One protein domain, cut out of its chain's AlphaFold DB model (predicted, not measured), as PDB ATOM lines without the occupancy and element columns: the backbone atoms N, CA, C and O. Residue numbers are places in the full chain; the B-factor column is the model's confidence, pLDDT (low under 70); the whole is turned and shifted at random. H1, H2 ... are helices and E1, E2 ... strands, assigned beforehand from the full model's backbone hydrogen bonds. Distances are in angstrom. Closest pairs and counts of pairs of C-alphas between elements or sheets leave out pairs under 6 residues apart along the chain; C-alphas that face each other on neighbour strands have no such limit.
ATOM      1  N   VAL A   9     -55.321  18.777 -30.453       86.12
ATOM      2  CA  VAL A   9     -53.996  19.420 -30.442       86.12
ATOM      3  C   VAL A   9     -53.722  19.983 -29.048       86.12
ATOM      4  O   VAL A   9     -54.471  20.836 -28.561       86.12
ATOM      5  N   ILE A  10     -52.643  19.510 -28.426       88.12
ATOM      6  CA  ILE A  10     -52.114  20.061 -27.173       88.12
ATOM      7  C   ILE A  10     -51.247  21.269 -27.517       88.12
ATOM      8  O   ILE A  10     -51.427  22.361 -26.974       88.12
ATOM      9  N   TRP A  11     -50.326  21.077 -28.463       92.56
ATOM     10  CA  TRP A  11     -49.542  22.156 -29.037       92.56
ATOM     11  C   TRP A  11     -49.017  21.811 -30.434       92.56
ATOM     12  O   TRP A  11     -48.836  20.642 -30.777       92.56
ATOM     13  N   SER A  12     -48.738  22.836 -31.238       91.75
ATOM     14  CA  SER A  12     -48.086  22.692 -32.537       91.75
ATOM     15  C   SER A  12     -47.012  23.759 -32.752       91.75
ATOM     16  O   SER A  12     -47.123  24.896 -32.302       91.75
ATOM     17  N   LEU A  13     -45.926  23.374 -33.412       91.88
ATOM     18  CA  LEU A  13     -44.853  24.234 -33.887       91.88
ATOM     19  C   LEU A  13     -44.832  24.124 -35.401       91.88
ATOM     20  O   LEU A  13     -44.645  23.028 -35.923       91.88
ATOM     21  N   LYS A  14     -44.980  25.241 -36.106       90.00
ATOM     22  CA  LYS A  14     -44.957  25.272 -37.569       90.00
ATOM     23  C   LYS A  14     -43.990  26.335 -38.063       90.00
ATOM     24  O   LYS A  14     -44.135  27.515 -37.751       90.00
ATOM     25  N   ARG A  15     -42.991  25.918 -38.836       85.38
ATOM     26  CA  ARG A  15     -41.994  26.804 -39.428       85.38
ATOM     27  C   ARG A  15     -42.668  27.693 -40.460       85.38
ATOM     28  O   ARG A  15     -43.506  27.265 -41.254       85.38
ATOM     29  N   TYR A  16     -42.287  28.956 -40.435       77.69
ATOM     30  CA  TYR A  16     -42.894  29.980 -41.252       77.69
ATOM     31  C   TYR A  16     -42.309  29.976 -42.670       77.69
ATOM     32  O   TYR A  16     -41.117  30.215 -42.864       77.69
ATOM     33  N   THR A  17     -43.142  29.737 -43.685       63.44
ATOM     34  CA  THR A  17     -42.738  29.781 -45.097       63.44
ATOM     35  C   THR A  17     -43.201  31.091 -45.747       63.44
ATOM     36  O   THR A  17     -44.215  31.156 -46.431       63.44
ATOM     37  N   ARG A  18     -42.404  32.142 -45.540       52.47
ATOM     38  CA  ARG A  18     -42.116  33.208 -46.521       52.47
ATOM     39  C   ARG A  18     -43.141  34.300 -46.904       52.47
ATOM     40  O   ARG A  18     -42.723  35.157 -47.666       52.47
ATOM     41  N   ASN A  19     -44.365  34.394 -46.367       54.06
ATOM     42  CA  ASN A  19     -45.332  35.435 -46.822       54.06
ATOM     43  C   ASN A  19     -45.884  36.416 -45.766       54.06
ATOM     44  O   ASN A  19     -46.831  37.150 -46.036       54.06
ATOM     45  N   GLY A  20     -45.283  36.499 -44.586       54.16
ATOM     46  CA  GLY A  20     -45.627  37.512 -43.588       54.16
ATOM     47  C   GLY A  20     -44.393  37.979 -42.841       54.16
ATOM     48  O   GLY A  20     -43.503  37.203 -42.494       54.16
ATOM     49  N   ASN A  21     -44.317  39.291 -42.672       58.19
ATOM     50  CA  ASN A  21     -43.174  39.978 -42.110       58.19
ATOM     51  C   ASN A  21     -43.084  39.664 -40.601       58.19
ATOM     52  O   ASN A  21     -43.707  40.328 -39.778       58.19
ATOM     53  N   LEU A  22     -42.367  38.597 -40.231       66.38
ATOM     54  CA  LEU A  22     -42.051  38.277 -38.829       66.38
ATOM     55  C   LEU A  22     -40.837  39.061 -38.314       66.38
ATOM     56  O   LEU A  22     -40.490  38.928 -37.144       66.38
ATOM     57  N   TRP A  23     -40.206  39.869 -39.168       64.44
ATOM     58  CA  TRP A  23     -39.025  40.664 -38.839       64.44
ATOM     59  C   TRP A  23     -39.289  41.689 -37.730       64.44
ATOM     60  O   TRP A  23     -38.405  41.927 -36.915       64.44
ATOM     61  N   ASP A  24     -40.520  42.198 -37.633       70.38
ATOM     62  CA  ASP A  24     -40.943  43.112 -36.560       70.38
ATOM     63  C   ASP A  24     -41.352  42.378 -35.272       70.38
ATOM     64  O   ASP A  24     -41.698  42.997 -34.264       70.38
ATOM     65  N   ARG A  25     -41.365  41.038 -35.291       80.06
ATOM     66  CA  ARG A  25     -41.739  40.222 -34.137       80.06
ATOM     67  C   ARG A  25     -40.494  39.713 -33.433       80.06
ATOM     68  O   ARG A  25     -39.471  39.417 -34.041       80.06
ATOM     69  N   VAL A  26     -40.624  39.529 -32.127       85.69
ATOM     70  CA  VAL A  26     -39.610  38.879 -31.298       85.69
ATOM     71  C   VAL A  26     -40.141  37.554 -30.780       85.69
ATOM     72  O   VAL A  26     -41.337  37.402 -30.519       85.69
ATOM     73  N   CYS A  27     -39.244  36.587 -30.610       90.38
ATOM     74  CA  CYS A  27     -39.560  35.320 -29.965       90.38
ATOM     75  C   CYS A  27     -40.269  35.548 -28.620       90.38
ATOM     76  O   CYS A  27     -39.750  36.245 -27.749       90.38
ATOM     77  N   SER A  28     -41.430  34.927 -28.410       90.25
ATOM     78  CA  SER A  28     -42.239  35.103 -27.205       90.25
ATOM     79  C   SER A  28     -41.554  34.577 -25.941       90.25
ATOM     80  O   SER A  28     -41.842  35.089 -24.864       90.25
ATOM     81  N   ARG A  29     -40.622  33.620 -26.078       91.06
ATOM     82  CA  ARG A  29     -39.800  33.069 -24.989       91.06
ATOM     83  C   ARG A  29     -38.568  33.925 -24.691       91.06
ATOM     84  O   ARG A  29     -38.448  34.430 -23.584       91.06
ATOM     85  N   CYS A  30     -37.643  34.076 -25.646       91.00
ATOM     86  CA  CYS A  30     -36.356  34.735 -25.377       91.00
ATOM     87  C   CYS A  30     -36.363  36.251 -25.590       91.00
ATOM     88  O   CYS A  30     -35.431  36.908 -25.146       91.00
ATOM     89  N   LYS A  31     -37.365  36.808 -26.287       89.62
ATOM     90  CA  LYS A  31     -37.509  38.244 -26.604       89.62
ATOM     91  C   LYS A  31     -36.344  38.884 -27.378       89.62
ATOM     92  O   LYS A  31     -36.359  40.088 -27.588       89.62
ATOM     93  N   GLN A  32     -35.368  38.092 -27.823       84.81
ATOM     94  CA  GLN A  32     -34.108  38.582 -28.399       84.81
ATOM     95  C   GLN A  32     -33.923  38.238 -29.879       84.81
ATOM     96  O   GLN A  32     -33.184  38.919 -30.577       84.81
ATOM     97  N   SER A  33     -34.554  37.167 -30.362       84.56
ATOM     98  CA  SER A  33     -34.318  36.645 -31.712       84.56
ATOM     99  C   SER A  33     -35.576  36.711 -32.564       84.56
ATOM    100  O   SER A  33     -36.681  36.488 -32.053       84.56
ATOM    101  N   THR A  34     -35.392  36.931 -33.865       85.00
ATOM    102  CA  THR A  34     -36.464  36.858 -34.857       85.00
ATOM    103  C   THR A  34     -37.104  35.470 -34.815       85.00
ATOM    104  O   THR A  34     -36.398  34.453 -34.867       85.00
ATOM    105  N   PRO A  35     -38.430  35.383 -34.665       87.94
ATOM    106  CA  PRO A  35     -39.104  34.108 -34.667       87.94
ATOM    107  C   PRO A  35     -39.187  33.538 -36.082       87.94
ATOM    108  O   PRO A  35     -39.359  34.261 -37.060       87.94
ATOM    109  N   VAL A  36     -39.107  32.213 -36.168       87.19
ATOM    110  CA  VAL A  36     -39.245  31.459 -37.425       87.19
ATOM    111  C   VAL A  36     -40.270  30.332 -37.315       87.19
ATOM    112  O   VAL A  36     -40.539  29.656 -38.303       87.19
ATOM    113  N   PHE A  37     -40.858  30.146 -36.131       88.81
ATOM    114  CA  PHE A  37     -41.938  29.206 -35.862       88.81
ATOM    115  C   PHE A  37     -43.156  29.941 -35.315       88.81
ATOM    116  O   PHE A  37     -43.034  30.798 -34.439       88.81
ATOM    117  N   GLU A  38     -44.328  29.556 -35.795       90.88
ATOM    118  CA  GLU A  38     -45.590  29.765 -35.102       90.88
ATOM    119  C   GLU A  38     -45.777  28.642 -34.078       90.88
ATOM    120  O   GLU A  38     -45.478  27.480 -34.358       90.88
ATOM    121  N   TYR A  39     -46.214  29.010 -32.882       91.81
ATOM    122  CA  TYR A  39     -46.446  28.132 -31.749       91.81
ATOM    123  C   TYR A  39     -47.907  28.229 -31.325       91.81
ATOM    124  O   TYR A  39     -48.320  29.222 -30.728       91.81
ATOM    125  N   GLU A  40     -48.672  27.193 -31.630       93.44
ATOM    126  CA  GLU A  40     -50.041  27.006 -31.171       93.44
ATOM    127  C   GLU A  40     -50.034  26.204 -29.870       93.44
ATOM    128  O   GLU A  40     -49.332  25.198 -29.756       93.44
ATOM    129  N   HIS A  41     -50.817  26.631 -28.889       91.12
ATOM    130  CA  HIS A  41     -51.025  25.902 -27.640       91.12
ATOM    131  C   HIS A  41     -52.377  26.259 -27.034       91.12
ATOM    132  O   HIS A  41     -53.036  27.190 -27.494       91.12
ATOM    133  N   ARG A  42     -52.789  25.520 -26.007       87.38
ATOM    134  CA  ARG A  42     -53.997  25.819 -25.238       87.38
ATOM    135  C   ARG A  42     -53.685  26.746 -24.063       87.38
ATOM    136  O   ARG A  42     -52.680  26.546 -23.381       87.38
ATOM    137  N   ASP A  43     -54.532  27.750 -23.851       87.25
ATOM    138  CA  ASP A  43     -54.523  28.576 -22.639       87.25
ATOM    139  C   ASP A  43     -55.240  27.873 -21.468       87.25
ATOM    140  O   ASP A  43     -55.737  26.752 -21.597       87.25
ATOM    141  N   GLU A  44     -55.301  28.531 -20.309       86.44
ATOM    142  CA  GLU A  44     -55.991  28.025 -19.110       86.44
ATOM    143  C   GLU A  44     -57.505  27.827 -19.311       86.44
ATOM    144  O   GLU A  44     -58.142  27.122 -18.533       86.44
ATOM    145  N   GLN A  45     -58.091  28.438 -20.346       88.56
ATOM    146  CA  GLN A  45     -59.490  28.259 -20.737       88.56
ATOM    147  C   GLN A  45     -59.651  27.268 -21.903       88.56
ATOM    148  O   GLN A  45     -60.695  27.252 -22.555       88.56
ATOM    149  N   GLU A  46     -58.624  26.460 -22.184       82.81
ATOM    150  CA  GLU A  46     -58.551  25.492 -23.285       82.81
ATOM    151  C   GLU A  46     -58.678  26.085 -24.700       82.81
ATOM    152  O   GLU A  46     -58.921  25.362 -25.672       82.81
ATOM    153  N   ARG A  47     -58.484  27.396 -24.861       86.50
ATOM    154  CA  ARG A  47     -58.557  28.058 -26.167       86.50
ATOM    155  C   ARG A  47     -57.216  27.979 -26.876       86.50
ATOM    156  O   ARG A  47     -56.169  28.181 -26.263       86.50
ATOM    157  N   SER A  48     -57.252  27.748 -28.188       87.75
ATOM    158  CA  SER A  48     -56.053  27.825 -29.022       87.75
ATOM    159  C   SER A  48     -55.526  29.259 -29.062       87.75
ATOM    160  O   SER A  48     -56.201  30.177 -29.531       87.75
ATOM    161  N   VAL A  49     -54.298  29.437 -28.594       90.50
ATOM    162  CA  VAL A  49     -53.546  30.687 -28.623       90.50
ATOM    163  C   VAL A  49     -52.272  30.511 -29.438       90.50
ATOM    164  O   VAL A  49     -51.622  29.464 -29.417       90.50
ATOM    165  N   TYR A  50     -51.902  31.572 -30.154       90.06
ATOM    166  CA  TYR A  50     -50.761  31.573 -31.062       90.06
ATOM    167  C   TYR A  50     -49.661  32.495 -30.548       90.06
ATOM    168  O   TYR A  50     -49.892  33.599 -30.056       90.06
ATOM    169  N   SER A  51     -48.432  32.022 -30.655       90.81
ATOM    170  CA  SER A  51     -47.208  32.713 -30.273       90.81
ATOM    171  C   SER A  51     -46.135  32.469 -31.323       90.81
ATOM    172  O   SER A  51     -46.312  31.662 -32.228       90.81
ATOM    173  N   TYR A  52     -45.007  33.161 -31.216       90.06
ATOM    174  CA  TYR A  52     -43.929  33.048 -32.193       90.06
ATOM    175  C   TYR A  52     -42.630  32.699 -31.492       90.06
ATOM    176  O   TYR A  52     -42.251  33.371 -30.538       90.06
ATOM    177  N   LEU A  53     -41.939  31.663 -31.953       90.88
ATOM    178  CA  LEU A  53     -40.694  31.189 -31.359       90.88
ATOM    179  C   LEU A  53     -39.546  31.274 -32.363       90.88
ATOM    180  O   LEU A  53     -39.708  31.033 -33.561       90.88
ATOM    181  N   CYS A  54     -38.357  31.613 -31.868       89.12
ATOM    182  CA  CYS A  54     -37.128  31.415 -32.627       89.12
ATOM    183  C   CYS A  54     -36.765  29.925 -32.684       89.12
ATOM    184  O   CYS A  54     -37.267  29.121 -31.897       89.12
ATOM    185  N   GLU A  55     -35.855  29.576 -33.593       87.12
ATOM    186  CA  GLU A  55     -35.421  28.197 -33.845       87.12
ATOM    187  C   GLU A  55     -34.970  27.483 -32.559       87.12
ATOM    188  O   GLU A  55     -35.475  26.408 -32.246       87.12
ATOM    189  N   GLY A  56     -34.136  28.132 -31.741       87.19
ATOM    190  CA  GLY A  56     -33.673  27.549 -30.478       87.19
ATOM    191  C   GLY A  56     -34.779  27.364 -29.430       87.19
ATOM    192  O   GLY A  56     -34.772  26.378 -28.697       87.19
ATOM    193  N   CYS A  57     -35.756  28.274 -29.348       89.94
ATOM    194  CA  CYS A  57     -36.868  28.121 -28.400       89.94
ATOM    195  C   CYS A  57     -37.863  27.043 -28.844       89.94
ATOM    196  O   CYS A  57     -38.391  26.326 -27.998       89.94
ATOM    197  N   ALA A  58     -38.094  26.904 -30.151       89.75
ATOM    198  CA  ALA A  58     -38.916  25.834 -30.707       89.75
ATOM    199  C   ALA A  58     -38.273  24.456 -30.472       89.75
ATOM    200  O   ALA A  58     -38.943  23.530 -30.025       89.75
ATOM    201  N   GLN A  59     -36.959  24.338 -30.687       86.88
ATOM    202  CA  GLN A  59     -36.206  23.108 -30.414       86.88
ATOM    203  C   GLN A  59     -36.231  22.730 -28.935       86.88
ATOM    204  O   GLN A  59     -36.494  21.578 -28.610       86.88
ATOM    205  N   LYS A  60     -36.027  23.698 -28.030       87.50
ATOM    206  CA  LYS A  60     -36.142  23.452 -26.584       87.50
ATOM    207  C   LYS A  60     -37.523  22.929 -26.209       87.50
ATOM    208  O   LYS A  60     -37.602  21.963 -25.468       87.50
ATOM    209  N   LYS A  61     -38.594  23.510 -26.758       88.75
ATOM    210  CA  LYS A  61     -39.965  23.050 -26.494       88.75
ATOM    211  C   LYS A  61     -40.186  21.601 -26.945       88.75
ATOM    212  O   LYS A  61     -40.793  20.826 -26.216       88.75
ATOM    213  N   LEU A  62     -39.682  21.242 -28.126       87.06
ATOM    214  CA  LEU A  62     -39.737  19.869 -28.629       87.06
ATOM    215  C   LEU A  62     -38.931  18.910 -27.736       87.06
ATOM    216  O   LEU A  62     -39.424  17.843 -27.382       87.06
ATOM    217  N   ALA A  63     -37.717  19.304 -27.346       82.94
ATOM    218  CA  ALA A  63     -36.853  18.513 -26.476       82.94
ATOM    219  C   ALA A  63     -37.460  18.312 -25.077       82.94
ATOM    220  O   ALA A  63     -37.442  17.193 -24.581       82.94
ATOM    221  N   GLU A  64     -38.039  19.359 -24.475       85.06
ATOM    222  CA  GLU A  64     -38.754  19.293 -23.191       85.06
ATOM    223  C   GLU A  64     -39.850  18.217 -23.226       85.06
ATOM    224  O   GLU A  64     -39.929  17.396 -22.318       85.06
ATOM    225  N   TRP A  65     -40.652  18.176 -24.296       84.38
ATOM    226  CA  TRP A  65     -41.711  17.172 -24.432       84.38
ATOM    227  C   TRP A  65     -41.157  15.753 -24.605       84.38
ATOM    228  O   TRP A  65     -41.620  14.818 -23.955       84.38
ATOM    229  N   LEU A  66     -40.132  15.590 -25.447       80.75
ATOM    230  CA  LEU A  66     -39.483  14.294 -25.664       80.75
ATOM    231  C   LEU A  66     -38.872  13.730 -24.375       80.75
ATOM    232  O   LEU A  66     -38.937  12.523 -24.162       80.75
ATOM    233  N   GLN A  67     -38.309  14.598 -23.525       75.31
ATOM    234  CA  GLN A  67     -37.811  14.227 -22.199       75.31
ATOM    235  C   GLN A  67     -38.949  13.818 -21.264       75.31
ATOM    236  O   GLN A  67     -38.846  12.790 -20.609       75.31
ATOM    237  N   SER A  68     -40.029  14.603 -21.190       73.50
ATOM    238  CA  SER A  68     -41.135  14.326 -20.262       73.50
ATOM    239  C   SER A  68     -41.943  13.083 -20.621       73.50
ATOM    240  O   SER A  68     -42.536  12.472 -19.741       73.50
ATOM    241  N   ALA A  69     -41.983  12.717 -21.903       66.38
ATOM    242  CA  ALA A  69     -42.708  11.546 -22.377       66.38
ATOM    243  C   ALA A  69     -41.935  10.224 -22.173       66.38
ATOM    244  O   ALA A  69     -42.400   9.197 -22.665       66.38
ATOM    245  N   ASP A  70     -40.744  10.250 -21.544       62.62
ATOM    246  CA  ASP A  70     -39.772   9.137 -21.524       62.62
ATOM    247  C   ASP A  70     -39.618   8.489 -22.911       62.62
ATOM    248  O   ASP A  70     -39.422   7.280 -23.069       62.62
ATOM    249  N   SER A  71     -39.762   9.308 -23.959       59.59
ATOM    250  CA  SER A  71     -39.889   8.779 -25.302       59.59
ATOM    251  C   SER A  71     -38.534   8.216 -25.728       59.59
ATOM    252  O   SER A  71     -37.529   8.934 -25.654       59.59
ATOM    253  N   PRO A  72     -38.466   6.970 -26.239       61.12
ATOM    254  CA  PRO A  72     -37.229   6.421 -26.796       61.12
ATOM    255  C   PRO A  72     -36.697   7.282 -27.953       61.12
ATOM    256  O   PRO A  72     -35.503   7.260 -28.263       61.12
ATOM    257  N   ASP A  73     -37.560   8.112 -28.541       56.78
ATOM    258  CA  ASP A  73     -37.196   9.078 -29.563       56.78
ATOM    259  C   ASP A  73     -36.360  10.250 -29.032       56.78
ATOM    260  O   ASP A  73     -35.736  10.940 -29.831       56.78
ATOM    261  N   TYR A  74     -36.263  10.489 -27.718       55.53
ATOM    262  CA  TYR A  74     -35.429  11.564 -27.165       55.53
ATOM    263  C   TYR A  74     -33.953  11.433 -27.582       55.53
ATOM    264  O   TYR A  74     -33.326  12.424 -27.958       55.53
ATOM    265  N   VAL A  75     -33.412  10.210 -27.620       55.97
ATOM    266  CA  VAL A  75     -32.021   9.960 -28.047       55.97
ATOM    267  C   VAL A  75     -31.826  10.243 -29.545       55.97
ATOM    268  O   VAL A  75     -30.746  10.662 -29.963       55.97
ATOM    269  N   HIS A  76     -32.874  10.082 -30.361       55.16
ATOM    270  CA  HIS A  76     -32.832  10.283 -31.815       55.16
ATOM    271  C   HIS A  76     -33.288  11.680 -32.279       55.16
ATOM    272  O   HIS A  76     -32.889  12.132 -33.358       55.16
ATOM    273  N   LEU A  77     -34.123  12.365 -31.492       56.19
ATOM    274  CA  LEU A  77     -34.803  13.619 -31.836       56.19
ATOM    275  C   LEU A  77     -34.399  14.804 -30.941       56.19
ATOM    276  O   LEU A  77     -34.604  15.946 -31.344       56.19
ATOM    277  N   GLY A  78     -33.797  14.576 -29.766       52.41
ATOM    278  CA  GLY A  78     -33.474  15.621 -28.777       52.41
ATOM    279  C   GLY A  78     -32.510  16.711 -29.266       52.41
ATOM    280  O   GLY A  78     -32.449  17.788 -28.680       52.41
ATOM    281  N   TYR A  79     -31.811  16.464 -30.379       54.53
ATOM    282  CA  TYR A  79     -30.908  17.411 -31.045       54.53
ATOM    283  C   TYR A  79     -31.375  17.821 -32.452       54.53
ATOM    284  O   TYR A  79     -30.605  18.418 -33.207       54.53
ATOM    285  N   GLN A  80     -32.608  17.492 -32.856       61.19
ATOM    286  CA  GLN A  80     -33.051  17.739 -34.227       61.19
ATOM    287  C   GLN A  80     -33.384  19.202 -34.482       61.19
ATOM    288  O   GLN A  80     -34.392  19.751 -34.038       61.19
ATOM    289  N   THR A  81     -32.512  19.823 -35.269       60.00
ATOM    290  CA  THR A  81     -32.626  21.206 -35.719       60.00
ATOM    291  C   THR A  81     -33.423  21.354 -37.023       60.00
ATOM    292  O   THR A  81     -33.675  22.468 -37.479       60.00
ATOM    293  N   ASP A  82     -33.867  20.246 -37.620       72.31
ATOM    294  CA  ASP A  82     -34.267  20.124 -39.025       72.31
ATOM    295  C   ASP A  82     -35.752  19.761 -39.237       72.31
ATOM    296  O   ASP A  82     -36.108  19.092 -40.219       72.31
ATOM    297  N   PHE A  83     -36.631  20.219 -38.340       80.88
ATOM    298  CA  PHE A  83     -38.079  20.067 -38.485       80.88
ATOM    299  C   PHE A  83     -38.774  21.328 -39.025       80.88
ATOM    300  O   PHE A  83     -38.339  22.469 -38.814       80.88
ATOM    301  N   ASP A  84     -39.871  21.084 -39.741       82.31
ATOM    302  CA  ASP A  84     -40.818  22.091 -40.219       82.31
ATOM    303  C   ASP A  84     -42.040  22.162 -39.326       82.31
ATOM    304  O   ASP A  84     -42.489  23.245 -38.970       82.31
ATOM    305  N   ILE A  85     -42.598  21.003 -38.988       87.56
ATOM    306  CA  ILE A  85     -43.814  20.912 -38.195       87.56
ATOM    307  C   ILE A  85     -43.572  19.902 -37.087       87.56
ATOM    308  O   ILE A  85     -43.096  18.803 -37.360       87.56
ATOM    309  N   ALA A  86     -43.897  20.269 -35.858       89.81
ATOM    310  CA  ALA A  86     -43.991  19.344 -34.742       89.81
ATOM    311  C   ALA A  86     -45.336  19.574 -34.060       89.81
ATOM    312  O   ALA A  86     -45.595  20.675 -33.586       89.81
ATOM    313  N   THR A  87     -46.192  18.563 -34.024       90.19
ATOM    314  CA  THR A  87     -47.524  18.662 -33.422       90.19
ATOM    315  C   THR A  87     -47.695  17.551 -32.412       90.19
ATOM    316  O   THR A  87     -47.531  16.385 -32.759       90.19
ATOM    317  N   VAL A  88     -48.063  17.908 -31.188       88.25
ATOM    318  CA  VAL A  88     -48.496  16.950 -30.174       88.25
ATOM    319  C   VAL A  88     -50.014  16.944 -30.127       88.25
ATOM    320  O   VAL A  88     -50.655  17.980 -29.921       88.25
ATOM    321  N   ILE A  89     -50.580  15.761 -30.334       88.75
ATOM    322  CA  ILE A  89     -52.012  15.501 -30.247       88.75
ATOM    323  C   ILE A  89     -52.285  14.534 -29.102       88.75
ATOM    324  O   ILE A  89     -51.549  13.575 -28.910       88.75
ATOM    325  N   TYR A  90     -53.366  14.759 -28.373       85.00
ATOM    326  CA  TYR A  90     -53.921  13.774 -27.463       85.00
ATOM    327  C   TYR A  90     -54.893  12.876 -28.232       85.00
ATOM    328  O   TYR A  90     -55.896  13.345 -28.786       85.00
ATOM    329  N   GLU A  91     -54.589  11.583 -28.298       82.50
ATOM    330  CA  GLU A  91     -55.416  10.569 -28.938       82.50
ATOM    331  C   GLU A  91     -56.350   9.914 -27.918       82.50
ATOM    332  O   GLU A  91     -55.961   9.013 -27.178       82.50
ATOM    333  N   GLN A  92     -57.632  10.288 -27.957       74.69
ATOM    334  CA  GLN A  92     -58.663   9.747 -27.056       74.69
ATOM    335  C   GLN A  92     -58.781   8.215 -27.088       74.69
ATOM    336  O   GLN A  92     -59.187   7.606 -26.109       74.69
ATOM    337  N   LYS A  93     -58.452   7.579 -28.220       74.88
ATOM    338  CA  LYS A  93     -58.554   6.120 -28.376       74.88
ATOM    339  C   LYS A  93     -57.493   5.353 -27.589       74.88
ATOM    340  O   LYS A  93     -57.749   4.213 -27.221       74.88
ATOM    341  N   ASN A  94     -56.332   5.967 -27.381       70.06
ATOM    342  CA  ASN A  94     -55.173   5.340 -26.750       70.06
ATOM    343  C   ASN A  94     -54.861   5.949 -25.375       70.06
ATOM    344  O   ASN A  94     -53.904   5.514 -24.748       70.06
ATOM    345  N   ASP A  95     -55.650   6.943 -24.943       77.06
ATOM    346  CA  ASP A  95     -55.412   7.748 -23.737       77.06
ATOM    347  C   ASP A  95     -53.949   8.207 -23.632       77.06
ATOM    348  O   ASP A  95     -53.263   8.005 -22.634       77.06
ATOM    349  N   GLY A  96     -53.432   8.754 -24.735       81.44
ATOM    350  CA  GLY A  96     -52.010   9.035 -24.878       81.44
ATOM    351  C   GLY A  96     -51.722  10.217 -25.787       81.44
ATOM    352  O   GLY A  96     -52.533  10.602 -26.633       81.44
ATOM    353  N   GLU A  97     -50.543  10.798 -25.601       86.44
ATOM    354  CA  GLU A  97     -50.035  11.879 -26.432       86.44
ATOM    355  C   GLU A  97     -49.160  11.320 -27.557       86.44
ATOM    356  O   GLU A  97     -48.217  10.567 -27.319       86.44
ATOM    357  N   THR A  98     -49.441  11.732 -28.790       84.62
ATOM    358  CA  THR A  98     -48.661  11.369 -29.974       84.62
ATOM    359  C   THR A  98     -47.963  12.607 -30.519       84.62
ATOM    360  O   THR A  98     -48.609  13.615 -30.820       84.62
ATOM    361  N   LEU A  99     -46.647  12.519 -30.720       85.38
ATOM    362  CA  LEU A  99     -45.871  13.528 -31.433       85.38
ATOM    363  C   LEU A  99     -45.789  13.190 -32.926       85.38
ATOM    364  O   LEU A  99     -45.280  12.147 -33.330       85.38
ATOM    365  N   LEU A 100     -46.225  14.128 -33.761       85.75
ATOM    366  CA  LEU A 100     -46.091  14.086 -35.211       85.75
ATOM    367  C   LEU A 100     -45.036  15.104 -35.650       85.75
ATOM    368  O   LEU A 100     -45.245  16.310 -35.520       85.75
ATOM    369  N   VAL A 101     -43.921  14.630 -36.211       85.62
ATOM    370  CA  VAL A 101     -42.856  15.494 -36.744       85.62
ATOM    371  C   VAL A 101     -42.797  15.389 -38.264       85.62
ATOM    372  O   VAL A 101     -42.591  14.316 -38.824       85.62
ATOM    373  N   THR A 102     -42.925  16.527 -38.941       84.06
ATOM    374  CA  THR A 102     -42.627  16.673 -40.369       84.06
ATOM    375  C   THR A 102     -41.306  17.410 -40.528       84.06
ATOM    376  O   THR A 102     -41.126  18.515 -40.012       84.06
ATOM    377  N   ARG A 103     -40.375  16.799 -41.261       79.00
ATOM    378  CA  ARG A 103     -39.061  17.373 -41.560       79.00
ATOM    379  C   ARG A 103     -38.993  17.887 -42.993       79.00
ATOM    380  O   ARG A 103     -39.713  17.392 -43.859       79.00
ATOM    381  N   TRP A 104     -38.056  18.802 -43.245       68.31
ATOM    382  CA  TRP A 104     -37.683  19.178 -44.613       68.31
ATOM    383  C   TRP A 104     -37.248  17.930 -45.375       68.31
ATOM    384  O   TRP A 104     -36.430  17.155 -44.860       68.31
ATOM    385  N   SER A 105     -37.710  17.778 -46.617       59.25
ATOM    386  CA  SER A 105     -37.108  16.808 -47.529       59.25
ATOM    387  C   SER A 105     -35.637  17.163 -47.769       59.25
ATOM    388  O   SER A 105     -35.239  18.328 -47.677       59.25
ATOM    389  N   THR A 106     -34.806  16.172 -48.095       63.03
ATOM    390  CA  THR A 106     -33.376  16.382 -48.382       63.03
ATOM    391  C   THR A 106     -33.156  17.490 -49.418       63.03
ATOM    392  O   THR A 106     -32.262  18.319 -49.263       63.03
ATOM    393  N   GLU A 107     -34.026  17.569 -50.425       58.34
ATOM    394  CA  GLU A 107     -33.964  18.587 -51.476       58.34
ATOM    395  C   GLU A 107     -34.331  19.988 -50.971       58.34
ATOM    396  O   GLU A 107     -33.695  20.969 -51.351       58.34
ATOM    397  N   GLN A 108     -35.305  20.106 -50.062       64.88
ATOM    398  CA  GLN A 108     -35.579  21.382 -49.405       64.88
ATOM    399  C   GLN A 108     -34.357  21.820 -48.590       64.88
ATOM    400  O   GLN A 108     -33.941  22.972 -48.696       64.88
ATOM    401  N   ARG A 109     -33.726  20.909 -47.828       65.88
ATOM    402  CA  ARG A 109     -32.545  21.244 -46.996       65.88
ATOM    403  C   ARG A 109     -31.402  21.765 -47.848       65.88
ATOM    404  O   ARG A 109     -30.813  22.793 -47.519       65.88
ATOM    405  N   ARG A 110     -31.154  21.092 -48.973       63.34
ATOM    406  CA  ARG A 110     -30.151  21.484 -49.964       63.34
ATOM    407  C   ARG A 110     -30.386  22.909 -50.471       63.34
ATOM    408  O   ARG A 110     -29.451  23.698 -50.493       63.34
ATOM    409  N   ARG A 111     -31.633  23.276 -50.787       64.94
ATOM    410  CA  ARG A 111     -31.982  24.624 -51.277       64.94
ATOM    411  C   ARG A 111     -31.767  25.740 -50.249       64.94
ATOM    412  O   ARG A 111     -31.394  26.835 -50.645       64.94
ATOM    413  N   ARG A 112     -31.966  25.492 -48.946       65.00
ATOM    414  CA  ARG A 112     -31.643  26.484 -47.893       65.00
ATOM    415  C   ARG A 112     -30.138  26.682 -47.742       65.00
ATOM    416  O   ARG A 112     -29.712  27.814 -47.569       65.00
ATOM    417  N   LEU A 113     -29.352  25.606 -47.808       60.69
ATOM    418  CA  LEU A 113     -27.891  25.699 -47.705       60.69
ATOM    419  C   LEU A 113     -27.270  26.398 -48.923       60.69
ATOM    420  O   LEU A 113     -26.307  27.132 -48.762       60.69
ATOM    421  N   GLN A 114     -27.853  26.216 -50.112       58.00
ATOM    422  CA  GLN A 114     -27.405  26.874 -51.345       58.00
ATOM    423  C   GLN A 114     -27.873  28.333 -51.482       58.00
ATOM    424  O   GLN A 114     -27.288  29.088 -52.242       58.00
ATOM    425  N   GLY A 115     -28.908  28.757 -50.749       51.62
ATOM    426  CA  GLY A 115     -29.406  30.140 -50.768       51.62
ATOM    427  C   GLY A 115     -28.622  31.128 -49.894       51.62
ATOM    428  O   GLY A 115     -29.121  32.221 -49.660       51.62
ATOM    429  N   ASN A 116     -27.458  30.728 -49.371       46.09
ATOM    430  CA  ASN A 116     -26.580  31.524 -48.502       46.09
ATOM    431  C   ASN A 116     -25.248  31.915 -49.194       46.09
ATOM    432  O   ASN A 116     -24.324  32.343 -48.509       46.09
TER     433      ASN A 116
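What this domain is: This is residues 9 to 116 of the 118 residues of an uncharacterized protein of Chloroflexi bacterium (UniProt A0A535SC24). One twisted sheet of five strands makes a wall, with the long helix H1 over one face and no named helix over the other. The short helix H2 sits by the last residues of H1, while H3 follows E5 and its far part, with the last printed residues, sticks out as residues 110 to 116. The 108 printed residues hold E1 E2 E3 H1 H2 E4 E5 H3 along the chain, a mixed class of helices and strands, in two layers, H1 on one face of the sheet. The sheet's order is E3 E2 E1 E4 E5, all antiparallel. The whole is compact, with a radius of gyration of the C-alphas of 14.6 A and spans of 44 by 32 by 21 A.

How they stand to each other: Start at E1, residues 9 to 15, an inner strand. On one side of it find E2, residues 37 to 42, antiparallel at 171 degrees, with N 38 and O 14 2.8 A apart; the two form a hairpin. The other neighbour of E2 is the edge strand E3, residues 48 to 53, antiparallel at 149 degrees, with N 39 and O 51 2.7 A apart; E1 E2 E3 are a meander, each strand the antiparallel neighbour of the one before. On the other side of E1 find E4, residues 83 to 91, with N 13 and O 86 2.7 A apart. E4 forms a hairpin with the edge strand E5, residues 96 to 103, where N 91 and O 96 are 2.8 A apart. H1, residues 55 to 68, is on the sheet at a height of 9.8 A, over E1 and E4; it runs along the strands, but only just, at 29.9 degrees to E1 on the local plane. Its closest C-alphas to E1 are Ala 58 and Leu 13, 6.9 A apart. With residues 63 to 67 alone H1 touches H2, residues 74 to 77; the closest C-alphas, of Leu 66 and Tyr 74, are 5.1 A apart. H3, residues 106 to 114, is not on the sheet and is apart from H1. In H1 and H3 every O i to N i+4 pair is within hydrogen-bond range; H2 is too short for such a pair.

Where its parts are: Find C-alpha 9 at (-53.996, 19.420, -30.442), where E1 begins; it runs 16.7 A. E4 is 22.0 A long and E5 22.7 A. H1 begins at C-alpha 55, (-35.421, 28.197, -33.845), and runs 20.2 A. H3 ends at C-alpha 114, (-27.405, 26.874, -51.345).

The domain as a whole: The C-alphas farthest apart, of Lys 93 and Asn 116, are 45.5 A apart. The printed part has no cut. The link from E1 to E2 is long, 21 residues; the others are tight. Mean pLDDT of the printed part is 77.7; residues 17 to 23, 69 to 81 and 104 to 116 are under 70.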